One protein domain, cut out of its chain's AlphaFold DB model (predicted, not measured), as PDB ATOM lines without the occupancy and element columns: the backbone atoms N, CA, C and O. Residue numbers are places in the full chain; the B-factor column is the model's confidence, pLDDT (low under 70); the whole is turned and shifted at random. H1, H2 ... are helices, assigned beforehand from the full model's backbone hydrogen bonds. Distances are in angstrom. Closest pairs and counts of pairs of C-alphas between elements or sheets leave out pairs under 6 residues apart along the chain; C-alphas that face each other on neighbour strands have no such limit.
ATOM      1  N   ALA A 261     -31.696   1.482 -21.308       53.94
ATOM      2  CA  ALA A 261     -31.099   1.923 -22.581       53.94
ATOM      3  C   ALA A 261     -31.579   1.087 -23.796       53.94
ATOM      4  O   ALA A 261     -31.381   1.462 -24.951       53.94
ATOM      5  N   ALA A 262     -32.240  -0.052 -23.555       50.34
ATOM      6  CA  ALA A 262     -32.852  -0.894 -24.580       50.34
ATOM      7  C   ALA A 262     -34.257  -0.425 -24.997       50.34
ATOM      8  O   ALA A 262     -34.724  -0.805 -26.074       50.34
ATOM      9  N   ALA A 263     -34.921   0.415 -24.192       48.72
ATOM     10  CA  ALA A 263     -36.179   1.049 -24.585       48.72
ATOM     11  C   ALA A 263     -35.970   1.981 -25.795       48.72
ATOM     12  O   ALA A 263     -36.813   2.024 -26.692       48.72
ATOM     13  N   ASP A 264     -34.799   2.616 -25.882       51.72
ATOM     14  CA  ASP A 264     -34.418   3.468 -27.010       51.72
ATOM     15  C   ASP A 264     -34.136   2.649 -28.287       51.72
ATOM     16  O   ASP A 264     -34.560   3.021 -29.378       51.72
ATOM     17  N   ALA A 265     -33.550   1.450 -28.171       55.38
ATOM     18  CA  ALA A 265     -33.367   0.547 -29.316       55.38
ATOM     19  C   ALA A 265     -34.696  -0.060 -29.825       55.38
ATOM     20  O   ALA A 265     -34.851  -0.350 -31.017       55.38
ATOM     21  N   ALA A 266     -35.688  -0.237 -28.945       55.91
ATOM     22  CA  ALA A 266     -37.048  -0.596 -29.349       55.91
ATOM     23  C   ALA A 266     -37.748   0.553 -30.103       55.91
ATOM     24  O   ALA A 266     -38.567   0.289 -30.992       55.91
ATOM     25  N   ALA A 267     -37.387   1.809 -29.811       66.81
ATOM     26  CA  ALA A 267     -37.860   2.977 -30.548       66.81
ATOM     27  C   ALA A 267     -37.320   3.009 -31.990       66.81
ATOM     28  O   ALA A 267     -38.081   3.325 -32.906       66.81
ATOM     29  N   ASP A 268     -36.084   2.561 -32.237       68.38
ATOM     30  CA  ASP A 268     -35.538   2.419 -33.599       68.38
ATOM     31  C   ASP A 268     -36.294   1.367 -34.431       68.38
ATOM     32  O   ASP A 268     -36.585   1.567 -35.614       68.38
ATOM     33  N   ALA A 269     -36.686   0.245 -33.814       68.38
ATOM     34  CA  ALA A 269     -37.524  -0.760 -34.472       68.38
ATOM     35  C   ALA A 269     -38.946  -0.233 -34.757       68.38
ATOM     36  O   ALA A 269     -39.541  -0.567 -35.788       68.38
ATOM     37  N   ALA A 270     -39.486   0.616 -33.876       72.81
ATOM     38  CA  ALA A 270     -40.759   1.300 -34.095       72.81
ATOM     39  C   ALA A 270     -40.663   2.350 -35.219       72.81
ATOM     40  O   ALA A 270     -41.573   2.438 -36.046       72.81
ATOM     41  N   ALA A 271     -39.545   3.076 -35.318       76.38
ATOM     42  CA  ALA A 271     -39.269   4.010 -36.408       76.38
ATOM     43  C   ALA A 271     -39.150   3.291 -37.766       76.38
ATOM     44  O   ALA A 271     -39.737   3.735 -38.756       76.38
ATOM     45  N   ALA A 272     -38.490   2.129 -37.811       73.88
ATOM     46  CA  ALA A 272     -38.425   1.295 -39.016       73.88
ATOM     47  C   ALA A 272     -39.810   0.762 -39.438       73.88
ATOM     48  O   ALA A 272     -40.154   0.767 -40.624       73.88
ATOM     49  N   ALA A 273     -40.644   0.358 -38.472       73.50
ATOM     50  CA  ALA A 273     -42.023  -0.057 -38.733       73.50
ATOM     51  C   ALA A 273     -42.899   1.106 -39.240       73.50
ATOM     52  O   ALA A 273     -43.714   0.910 -40.147       73.50
ATOM     53  N   ALA A 274     -42.702   2.320 -38.715       80.81
ATOM     54  CA  ALA A 274     -43.366   3.529 -39.203       80.81
ATOM     55  C   ALA A 274     -42.946   3.868 -40.647       80.81
ATOM     56  O   ALA A 274     -43.803   4.181 -41.477       80.81
ATOM     57  N   GLY A 275     -41.662   3.710 -40.985       84.00
ATOM     58  CA  GLY A 275     -41.162   3.852 -42.356       84.00
ATOM     59  C   GLY A 275     -41.809   2.863 -43.333       84.00
ATOM     60  O   GLY A 275     -42.266   3.252 -44.408       84.00
ATOM     61  N   ALA A 276     -41.949   1.593 -42.945       74.38
ATOM     62  CA  ALA A 276     -42.635   0.598 -43.774       74.38
ATOM     63  C   ALA A 276     -44.147   0.855 -43.910       74.38
ATOM     64  O   ALA A 276     -44.727   0.601 -44.970       74.38
ATOM     65  N   ALA A 277     -44.790   1.404 -42.874       75.50
ATOM     66  CA  ALA A 277     -46.184   1.838 -42.953       75.50
ATOM     67  C   ALA A 277     -46.369   3.013 -43.933       75.50
ATOM     68  O   ALA A 277     -47.356   3.040 -44.671       75.50
ATOM     69  N   ALA A 278     -45.402   3.933 -44.017       76.31
ATOM     70  CA  ALA A 278     -45.409   5.008 -45.010       76.31
ATOM     71  C   ALA A 278     -45.246   4.469 -46.447       76.31
ATOM     72  O   ALA A 278     -45.998   4.854 -47.343       76.31
ATOM     73  N   VAL A 279     -44.350   3.498 -46.664       75.19
ATOM     74  CA  VAL A 279     -44.168   2.836 -47.976       75.19
ATOM     75  C   VAL A 279     -45.427   2.075 -48.414       75.19
ATOM     76  O   VAL A 279     -45.772   2.071 -49.601       75.19
ATOM     77  N   ARG A 280     -46.172   1.488 -47.467       78.06
ATOM     78  CA  ARG A 280     -47.470   0.845 -47.732       78.06
ATOM     79  C   ARG A 280     -48.504   1.829 -48.288       78.06
ATOM     80  O   ARG A 280     -49.290   1.444 -49.150       78.06
ATOM     81  N   CYS A 281     -48.478   3.083 -47.837       71.56
ATOM     82  CA  CYS A 281     -49.389   4.122 -48.319       71.56
ATOM     83  C   CYS A 281     -49.106   4.520 -49.780       71.56
ATOM     84  O   CYS A 281     -50.032   4.875 -50.502       71.56
ATOM     85  N   CYS A 282     -47.852   4.406 -50.230       74.19
ATOM     86  CA  CYS A 282     -47.450   4.762 -51.594       74.19
ATOM     87  C   CYS A 282     -47.513   3.596 -52.595       74.19
ATOM     88  O   CYS A 282     -47.625   3.838 -53.793       74.19
ATOM     89  N   SER A 283     -47.424   2.343 -52.136       77.00
ATOM     90  CA  SER A 283     -47.269   1.167 -53.017       77.00
ATOM     91  C   SER A 283     -48.449   0.191 -53.021       77.00
ATOM     92  O   SER A 283     -48.496  -0.695 -53.870       77.00
ATOM     93  N   GLY A 284     -49.395   0.299 -52.078       84.75
ATOM     94  CA  GLY A 284     -50.549  -0.607 -51.980       84.75
ATOM     95  C   GLY A 284     -50.215  -2.051 -51.564       84.75
ATOM     96  O   GLY A 284     -51.126  -2.841 -51.322       84.75
ATOM     97  N   ALA A 285     -48.933  -2.407 -51.419       75.69
ATOM     98  CA  ALA A 285     -48.493  -3.740 -51.020       75.69
ATOM     99  C   ALA A 285     -48.350  -3.849 -49.492       75.69
ATOM    100  O   ALA A 285     -47.638  -3.081 -48.844       75.69
ATOM    101  N   ALA A 286     -49.019  -4.837 -48.894       70.62
ATOM    102  CA  ALA A 286     -48.926  -5.126 -47.466       70.62
ATOM    103  C   ALA A 286     -47.670  -5.961 -47.157       70.62
ATOM    104  O   ALA A 286     -47.748  -7.180 -47.011       70.62
ATOM    105  N   LEU A 287     -46.511  -5.313 -47.042       84.12
ATOM    106  CA  LEU A 287     -45.287  -5.976 -46.588       84.12
ATOM    107  C   LEU A 287     -45.302  -6.087 -45.056       84.12
ATOM    108  O   LEU A 287     -45.457  -5.089 -44.348       84.12
ATOM    109  N   ARG A 288     -45.170  -7.311 -44.537       89.81
ATOM    110  CA  ARG A 288     -44.934  -7.567 -43.110       89.81
ATOM    111  C   ARG A 288     -43.427  -7.676 -42.896       89.81
ATOM    112  O   ARG A 288     -42.811  -8.600 -43.414       89.81
ATOM    113  N   LEU A 289     -42.858  -6.735 -42.146       93.00
ATOM    114  CA  LEU A 289     -41.477  -6.827 -41.670       93.00
ATOM    115  C   LEU A 289     -41.364  -7.955 -40.639       93.00
ATOM    116  O   LEU A 289     -42.164  -8.024 -39.701       93.00
ATOM    117  N   LEU A 290     -40.362  -8.815 -40.796       92.69
ATOM    118  CA  LEU A 290     -39.978  -9.791 -39.783       92.69
ATOM    119  C   LEU A 290     -39.041  -9.132 -38.765       92.69
ATOM    120  O   LEU A 290     -38.116  -8.398 -39.121       92.69
ATOM    121  N   ARG A 291     -39.272  -9.406 -37.477       90.50
ATOM    122  CA  ARG A 291     -38.361  -8.993 -36.403       90.50
ATOM    123  C   ARG A 291     -37.080  -9.829 -36.475       90.50
ATOM    124  O   ARG A 291     -37.123 -11.033 -36.261       90.50
ATOM    125  N   SER A 292     -35.952  -9.168 -36.718       91.12
ATOM    126  CA  SER A 292     -34.606  -9.758 -36.734       91.12
ATOM    127  C   SER A 292     -33.995  -9.958 -35.346       91.12
ATOM    128  O   SER A 292     -32.956 -10.597 -35.222       91.12
ATOM    129  N   SER A 293     -34.613  -9.409 -34.294       88.00
ATOM    130  CA  SER A 293     -34.064  -9.437 -32.933       88.00
ATOM    131  C   SER A 293     -33.963 -10.849 -32.349       88.00
ATOM    132  O   SER A 293     -33.215 -11.058 -31.402       88.00
ATOM    133  N   CYS A 294     -34.692 -11.814 -32.918       85.88
ATOM    134  CA  CYS A 294     -34.575 -13.226 -32.584       85.88
ATOM    135  C   CYS A 294     -33.559 -13.897 -33.520       85.88
ATOM    136  O   CYS A 294     -33.819 -14.049 -34.715       85.88
ATOM    137  N   CYS A 295     -32.426 -14.343 -32.968       81.44
ATOM    138  CA  CYS A 295     -31.368 -15.021 -33.724       81.44
ATOM    139  C   CYS A 295     -31.895 -16.242 -34.497       81.44
ATOM    140  O   CYS A 295     -31.505 -16.466 -35.641       81.44
ATOM    141  N   TRP A 296     -32.850 -16.980 -33.920       82.94
ATOM    142  CA  TRP A 296     -33.480 -18.121 -34.582       82.94
ATOM    143  C   TRP A 296     -34.295 -17.710 -35.812       82.94
ATOM    144  O   TRP A 296     -34.171 -18.326 -36.865       82.94
ATOM    145  N   ALA A 297     -35.069 -16.623 -35.727       83.25
ATOM    146  CA  ALA A 297     -35.830 -16.116 -36.870       83.25
ATOM    147  C   ALA A 297     -34.909 -15.656 -38.014       83.25
ATOM    148  O   ALA A 297     -35.242 -15.846 -39.187       83.25
ATOM    149  N   ALA A 298     -33.738 -15.099 -37.687       85.88
ATOM    150  CA  ALA A 298     -32.729 -14.719 -38.672       85.88
ATOM    151  C   ALA A 298     -32.104 -15.949 -39.357       85.88
ATOM    152  O   ALA A 298     -32.055 -15.999 -40.587       85.88
ATOM    153  N   VAL A 299     -31.702 -16.966 -38.587       83.50
ATOM    154  CA  VAL A 299     -31.136 -18.221 -39.121       83.50
ATOM    155  C   VAL A 299     -32.170 -18.992 -39.942       83.50
ATOM    156  O   VAL A 299     -31.868 -19.443 -41.045       83.50
ATOM    157  N   PHE A 300     -33.412 -19.077 -39.466       87.12
ATOM    158  CA  PHE A 300     -34.512 -19.698 -40.200       87.12
ATOM    159  C   PHE A 300     -34.794 -18.968 -41.519       87.12
ATOM    160  O   PHE A 300     -34.959 -19.606 -42.559       87.12
ATOM    161  N   SER A 301     -34.784 -17.632 -41.510       88.62
ATOM    162  CA  SER A 301     -34.949 -16.839 -42.736       88.62
ATOM    163  C   SER A 301     -33.817 -17.096 -43.737       88.62
ATOM    164  O   SER A 301     -34.073 -17.170 -44.939       88.62
ATOM    165  N   LEU A 302     -32.588 -17.293 -43.245       86.44
ATOM    166  CA  LEU A 302     -31.417 -17.602 -44.066       86.44
ATOM    167  C   LEU A 302     -31.464 -19.023 -44.650       86.44
ATOM    168  O   LEU A 302     -31.130 -19.211 -45.818       86.44
ATOM    169  N   SER A 303     -31.882 -20.006 -43.847       82.38
ATOM    170  CA  SER A 303     -31.794 -21.432 -44.187       82.38
ATOM    171  C   SER A 303     -33.029 -21.971 -44.906       82.38
ATOM    172  O   SER A 303     -32.896 -22.754 -45.841       82.38
ATOM    173  N   ALA A 304     -34.232 -21.587 -44.476       80.12
ATOM    174  CA  ALA A 304     -35.476 -22.209 -44.935       80.12
ATOM    175  C   ALA A 304     -36.221 -21.368 -45.979       80.12
ATOM    176  O   ALA A 304     -36.936 -21.905 -46.823       80.12
ATOM    177  N   ALA A 305     -36.073 -20.044 -45.925       82.06
ATOM    178  CA  ALA A 305     -36.968 -19.129 -46.629       82.06
ATOM    179  C   ALA A 305     -36.330 -18.413 -47.839       82.06
ATOM    180  O   ALA A 305     -37.022 -17.756 -48.625       82.06
ATOM    181  N   GLY A 306     -35.014 -18.563 -48.018       88.31
ATOM    182  CA  GLY A 306     -34.255 -18.000 -49.132       88.31
ATOM    183  C   GLY A 306     -34.169 -16.465 -49.134       88.31
ATOM    184  O   GLY A 306     -34.705 -15.761 -48.278       88.31
ATOM    185  N   ARG A 307     -33.500 -15.912 -50.160       86.25
ATOM    186  CA  ARG A 307     -33.150 -14.475 -50.263       86.25
ATOM    187  C   ARG A 307     -34.335 -13.505 -50.134       86.25
ATOM    188  O   ARG A 307     -34.130 -12.352 -49.772       86.25
ATOM    189  N   ARG A 308     -35.564 -13.945 -50.432       87.94
ATOM    190  CA  ARG A 308     -36.761 -13.088 -50.407       87.94
ATOM    191  C   ARG A 308     -37.206 -12.726 -48.991       87.94
ATOM    192  O   ARG A 308     -37.613 -11.587 -48.787       87.94
ATOM    193  N   LEU A 309     -37.097 -13.638 -48.020       91.56
ATOM    194  CA  LEU A 309     -37.421 -13.310 -46.625       91.56
ATOM    195  C   LEU A 309     -36.311 -12.513 -45.937       91.56
ATOM    196  O   LEU A 309     -36.619 -11.686 -45.083       91.56
ATOM    197  N   CYS A 310     -35.053 -12.659 -46.361       90.56
ATOM    198  CA  CYS A 310     -33.964 -11.819 -45.855       90.56
ATOM    199  C   CYS A 310     -34.198 -10.327 -46.126       90.56
ATOM    200  O   CYS A 310     -33.903  -9.504 -45.270       90.56
ATOM    201  N   LEU A 311     -34.786  -9.978 -47.279       92.25
ATOM    202  CA  LEU A 311     -35.136  -8.590 -47.614       92.25
ATOM    203  C   LEU A 311     -36.313  -8.042 -46.790       92.25
ATOM    204  O   LEU A 311     -36.519  -6.833 -46.752       92.25
ATOM    205  N   LEU A 312     -37.087  -8.917 -46.143       92.75
ATOM    206  CA  LEU A 312     -38.191  -8.550 -45.253       92.75
ATOM    207  C   LEU A 312     -37.773  -8.521 -43.777       92.75
ATOM    208  O   LEU A 312     -38.581  -8.147 -42.927       92.75
ATOM    209  N   SER A 313     -36.546  -8.932 -43.457       92.38
ATOM    210  CA  SER A 313     -36.016  -8.882 -42.100       92.38
ATOM    211  C   SER A 313     -35.582  -7.460 -41.761       92.38
ATOM    212  O   SER A 313     -34.921  -6.801 -42.563       92.38
ATOM    213  N   SER A 314     -35.927  -6.982 -40.564       91.56
ATOM    214  CA  SER A 314     -35.428  -5.691 -40.079       91.56
ATOM    215  C   SER A 314     -33.891  -5.673 -40.040       91.56
ATOM    216  O   SER A 314     -33.267  -6.668 -39.677       91.56
ATOM    217  N   SER A 315     -33.273  -4.533 -40.357       88.75
ATOM    218  CA  SER A 315     -31.816  -4.332 -40.232       88.75
ATOM    219  C   SER A 315     -31.354  -4.129 -38.782       88.75
ATOM    220  O   SER A 315     -30.165  -3.944 -38.526       88.75
ATOM    221  N   SER A 316     -32.283  -4.129 -37.822       88.25
ATOM    222  CA  SER A 316     -31.980  -3.981 -36.398       88.25
ATOM    223  C   SER A 316     -31.143  -5.163 -35.898       88.25
ATOM    224  O   SER A 316     -31.471  -6.323 -36.161       88.25
ATOM    225  N   ARG A 317     -30.066  -4.878 -35.161       86.62
ATOM    226  CA  ARG A 317     -29.247  -5.902 -34.492       86.62
ATOM    227  C   ARG A 317     -29.982  -6.458 -33.265       86.62
ATOM    228  O   ARG A 317     -30.853  -5.788 -32.714       86.62
ATOM    229  N   SER A 318     -29.635  -7.675 -32.839       86.56
ATOM    230  CA  SER A 318     -30.144  -8.239 -31.584       86.56
ATOM    231  C   SER A 318     -29.638  -7.448 -30.372       86.56
ATOM    232  O   SER A 318     -28.617  -6.763 -30.451       86.56
ATOM    233  N   PHE A 319     -30.353  -7.559 -29.250       81.94
ATOM    234  CA  PHE A 319     -30.030  -6.889 -27.987       81.94
ATOM    235  C   PHE A 319     -28.576  -7.142 -27.551       81.94
ATOM    236  O   PHE A 319     -27.821  -6.189 -27.345       81.94
ATOM    237  N   ASP A 320     -28.143  -8.406 -27.549       80.12
ATOM    238  CA  ASP A 320     -26.779  -8.785 -27.152       80.12
ATOM    239  C   ASP A 320     -25.715  -8.204 -28.101       80.12
ATOM    240  O   ASP A 320     -24.629  -7.801 -27.682       80.12
ATOM    241  N   SER A 321     -26.053  -8.072 -29.390       79.75
ATOM    242  CA  SER A 321     -25.160  -7.498 -30.405       79.75
ATOM    243  C   SER A 321     -25.040  -5.974 -30.321       79.75
ATOM    244  O   SER A 321     -24.102  -5.410 -30.890       79.75
ATOM    245  N   LEU A 322     -25.992  -5.290 -29.678       82.44
ATOM    246  CA  LEU A 322     -25.955  -3.838 -29.468       82.44
ATOM    247  C   LEU A 322     -25.220  -3.462 -28.179       82.44
ATOM    248  O   LEU A 322     -24.531  -2.440 -28.168       82.44
ATOM    249  N   GLY A 323     -25.316  -4.289 -27.133       80.00
ATOM    250  CA  GLY A 323     -24.674  -4.035 -25.840       80.00
ATOM    251  C   GLY A 323     -23.145  -3.972 -25.921       80.00
ATOM    252  O   GLY A 323     -22.539  -3.033 -25.407       80.00
ATOM    253  N   GLY A 324     -22.514  -4.911 -26.635       80.88
ATOM    254  CA  GLY A 324     -21.049  -4.982 -26.748       80.88
ATOM    255  C   GLY A 324     -20.398  -3.735 -27.379       80.88
ATOM    256  O   GLY A 324     -19.544  -3.109 -26.748       80.88
ATOM    257  N   PRO A 325     -20.798  -3.319 -28.597       78.44
ATOM    258  CA  PRO A 325     -20.199  -2.166 -29.273       78.44
ATOM    259  C   PRO A 325     -20.461  -0.836 -28.560       78.44
ATOM    260  O   PRO A 325     -19.592   0.035 -28.559       78.44
ATOM    261  N   GLN A 326     -21.642  -0.662 -27.958       74.62
ATOM    262  CA  GLN A 326     -21.963   0.563 -27.222       74.62
ATOM    263  C   GLN A 326     -21.189   0.635 -25.904       74.62
ATOM    264  O   GLN A 326     -20.589   1.670 -25.616       74.62
ATOM    265  N   GLY A 327     -21.102  -0.475 -25.165       77.25
ATOM    266  CA  GLY A 327     -20.294  -0.558 -23.948       77.25
ATOM    267  C   GLY A 327     -18.805  -0.292 -24.193       77.25
ATOM    268  O   GLY A 327     -18.149   0.305 -23.347       77.25
ATOM    269  N   ALA A 328     -18.273  -0.666 -25.361       72.19
ATOM    270  CA  ALA A 328     -16.896  -0.348 -25.745       72.19
ATOM    271  C   ALA A 328     -16.709   1.120 -26.177       72.19
ATOM    272  O   ALA A 328     -15.659   1.708 -25.932       72.19
TER     273      ALA A 328
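This is residues 261 to 328 of the 669 residues of the protein "Iron only hydrogenase large subunit, C-terminal domain-containing protein, putative" of Eimeria necatrix (UniProt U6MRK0). One long helix, H1, runs along one edge, and the chain after it folds back into a small head made of two short helices, H2 and H3, set away from H1. The two links that join this head to H1 and to H4 run between H1 and the head, and H4 ends the printed part near the beginning of H1. The printed part has 68 residues with four named helices, H1, H2, H3 and H4 along the chain, no named strand, and the class all helix. It is only just loose, close to compact, with a radius of gyration of the C-alphas of 13.5 A, and its outline is only just flat, with spans of 42 by 28 by 14 A.

H1, residues 261 to 283, touches no helix. It is close to but not clearly touching H4, residues 319 to 328: their closest C-alphas, those of Ala 262 and Phe 319, are 7.5 A apart. The two run opposite ways at a steep tilt of 59 degrees. H2, residues 295 to 303, touches H3, residues 306 to 310, with the closest C-alphas those of Ser 301 and Leu 309, 5.8 A apart. H1 is apart from H2 and H3, and H4 is apart from H2 and H3. In H2 every O i to N i+4 pair is within hydrogen-bond range; in H1 it is 18 of 19, in H4 4 of 6, and in H3 0 of 1, beside 1 of 2 O i to N i+3 pairs.

H1 begins at C-alpha 261, (-31.099, 1.923, -22.581), and is 34.5 A long. H2 is 12.3 A long, H3 7.0 A and H4 14.8 A. H4 ends at C-alpha 328, (-16.896, -0.348, -25.745).

The two C-alphas farthest apart, those of Gly 284 and Ala 328, are 42.7 A apart. The printed part has no cut. The link from H1 to H2, with 11 residues, is long. Residues 303 to 308, of which 306 to 308 belong to H3, stand free. The mean pLDDT of the printed part is 79.5, and residues 261 to 269 are under 70.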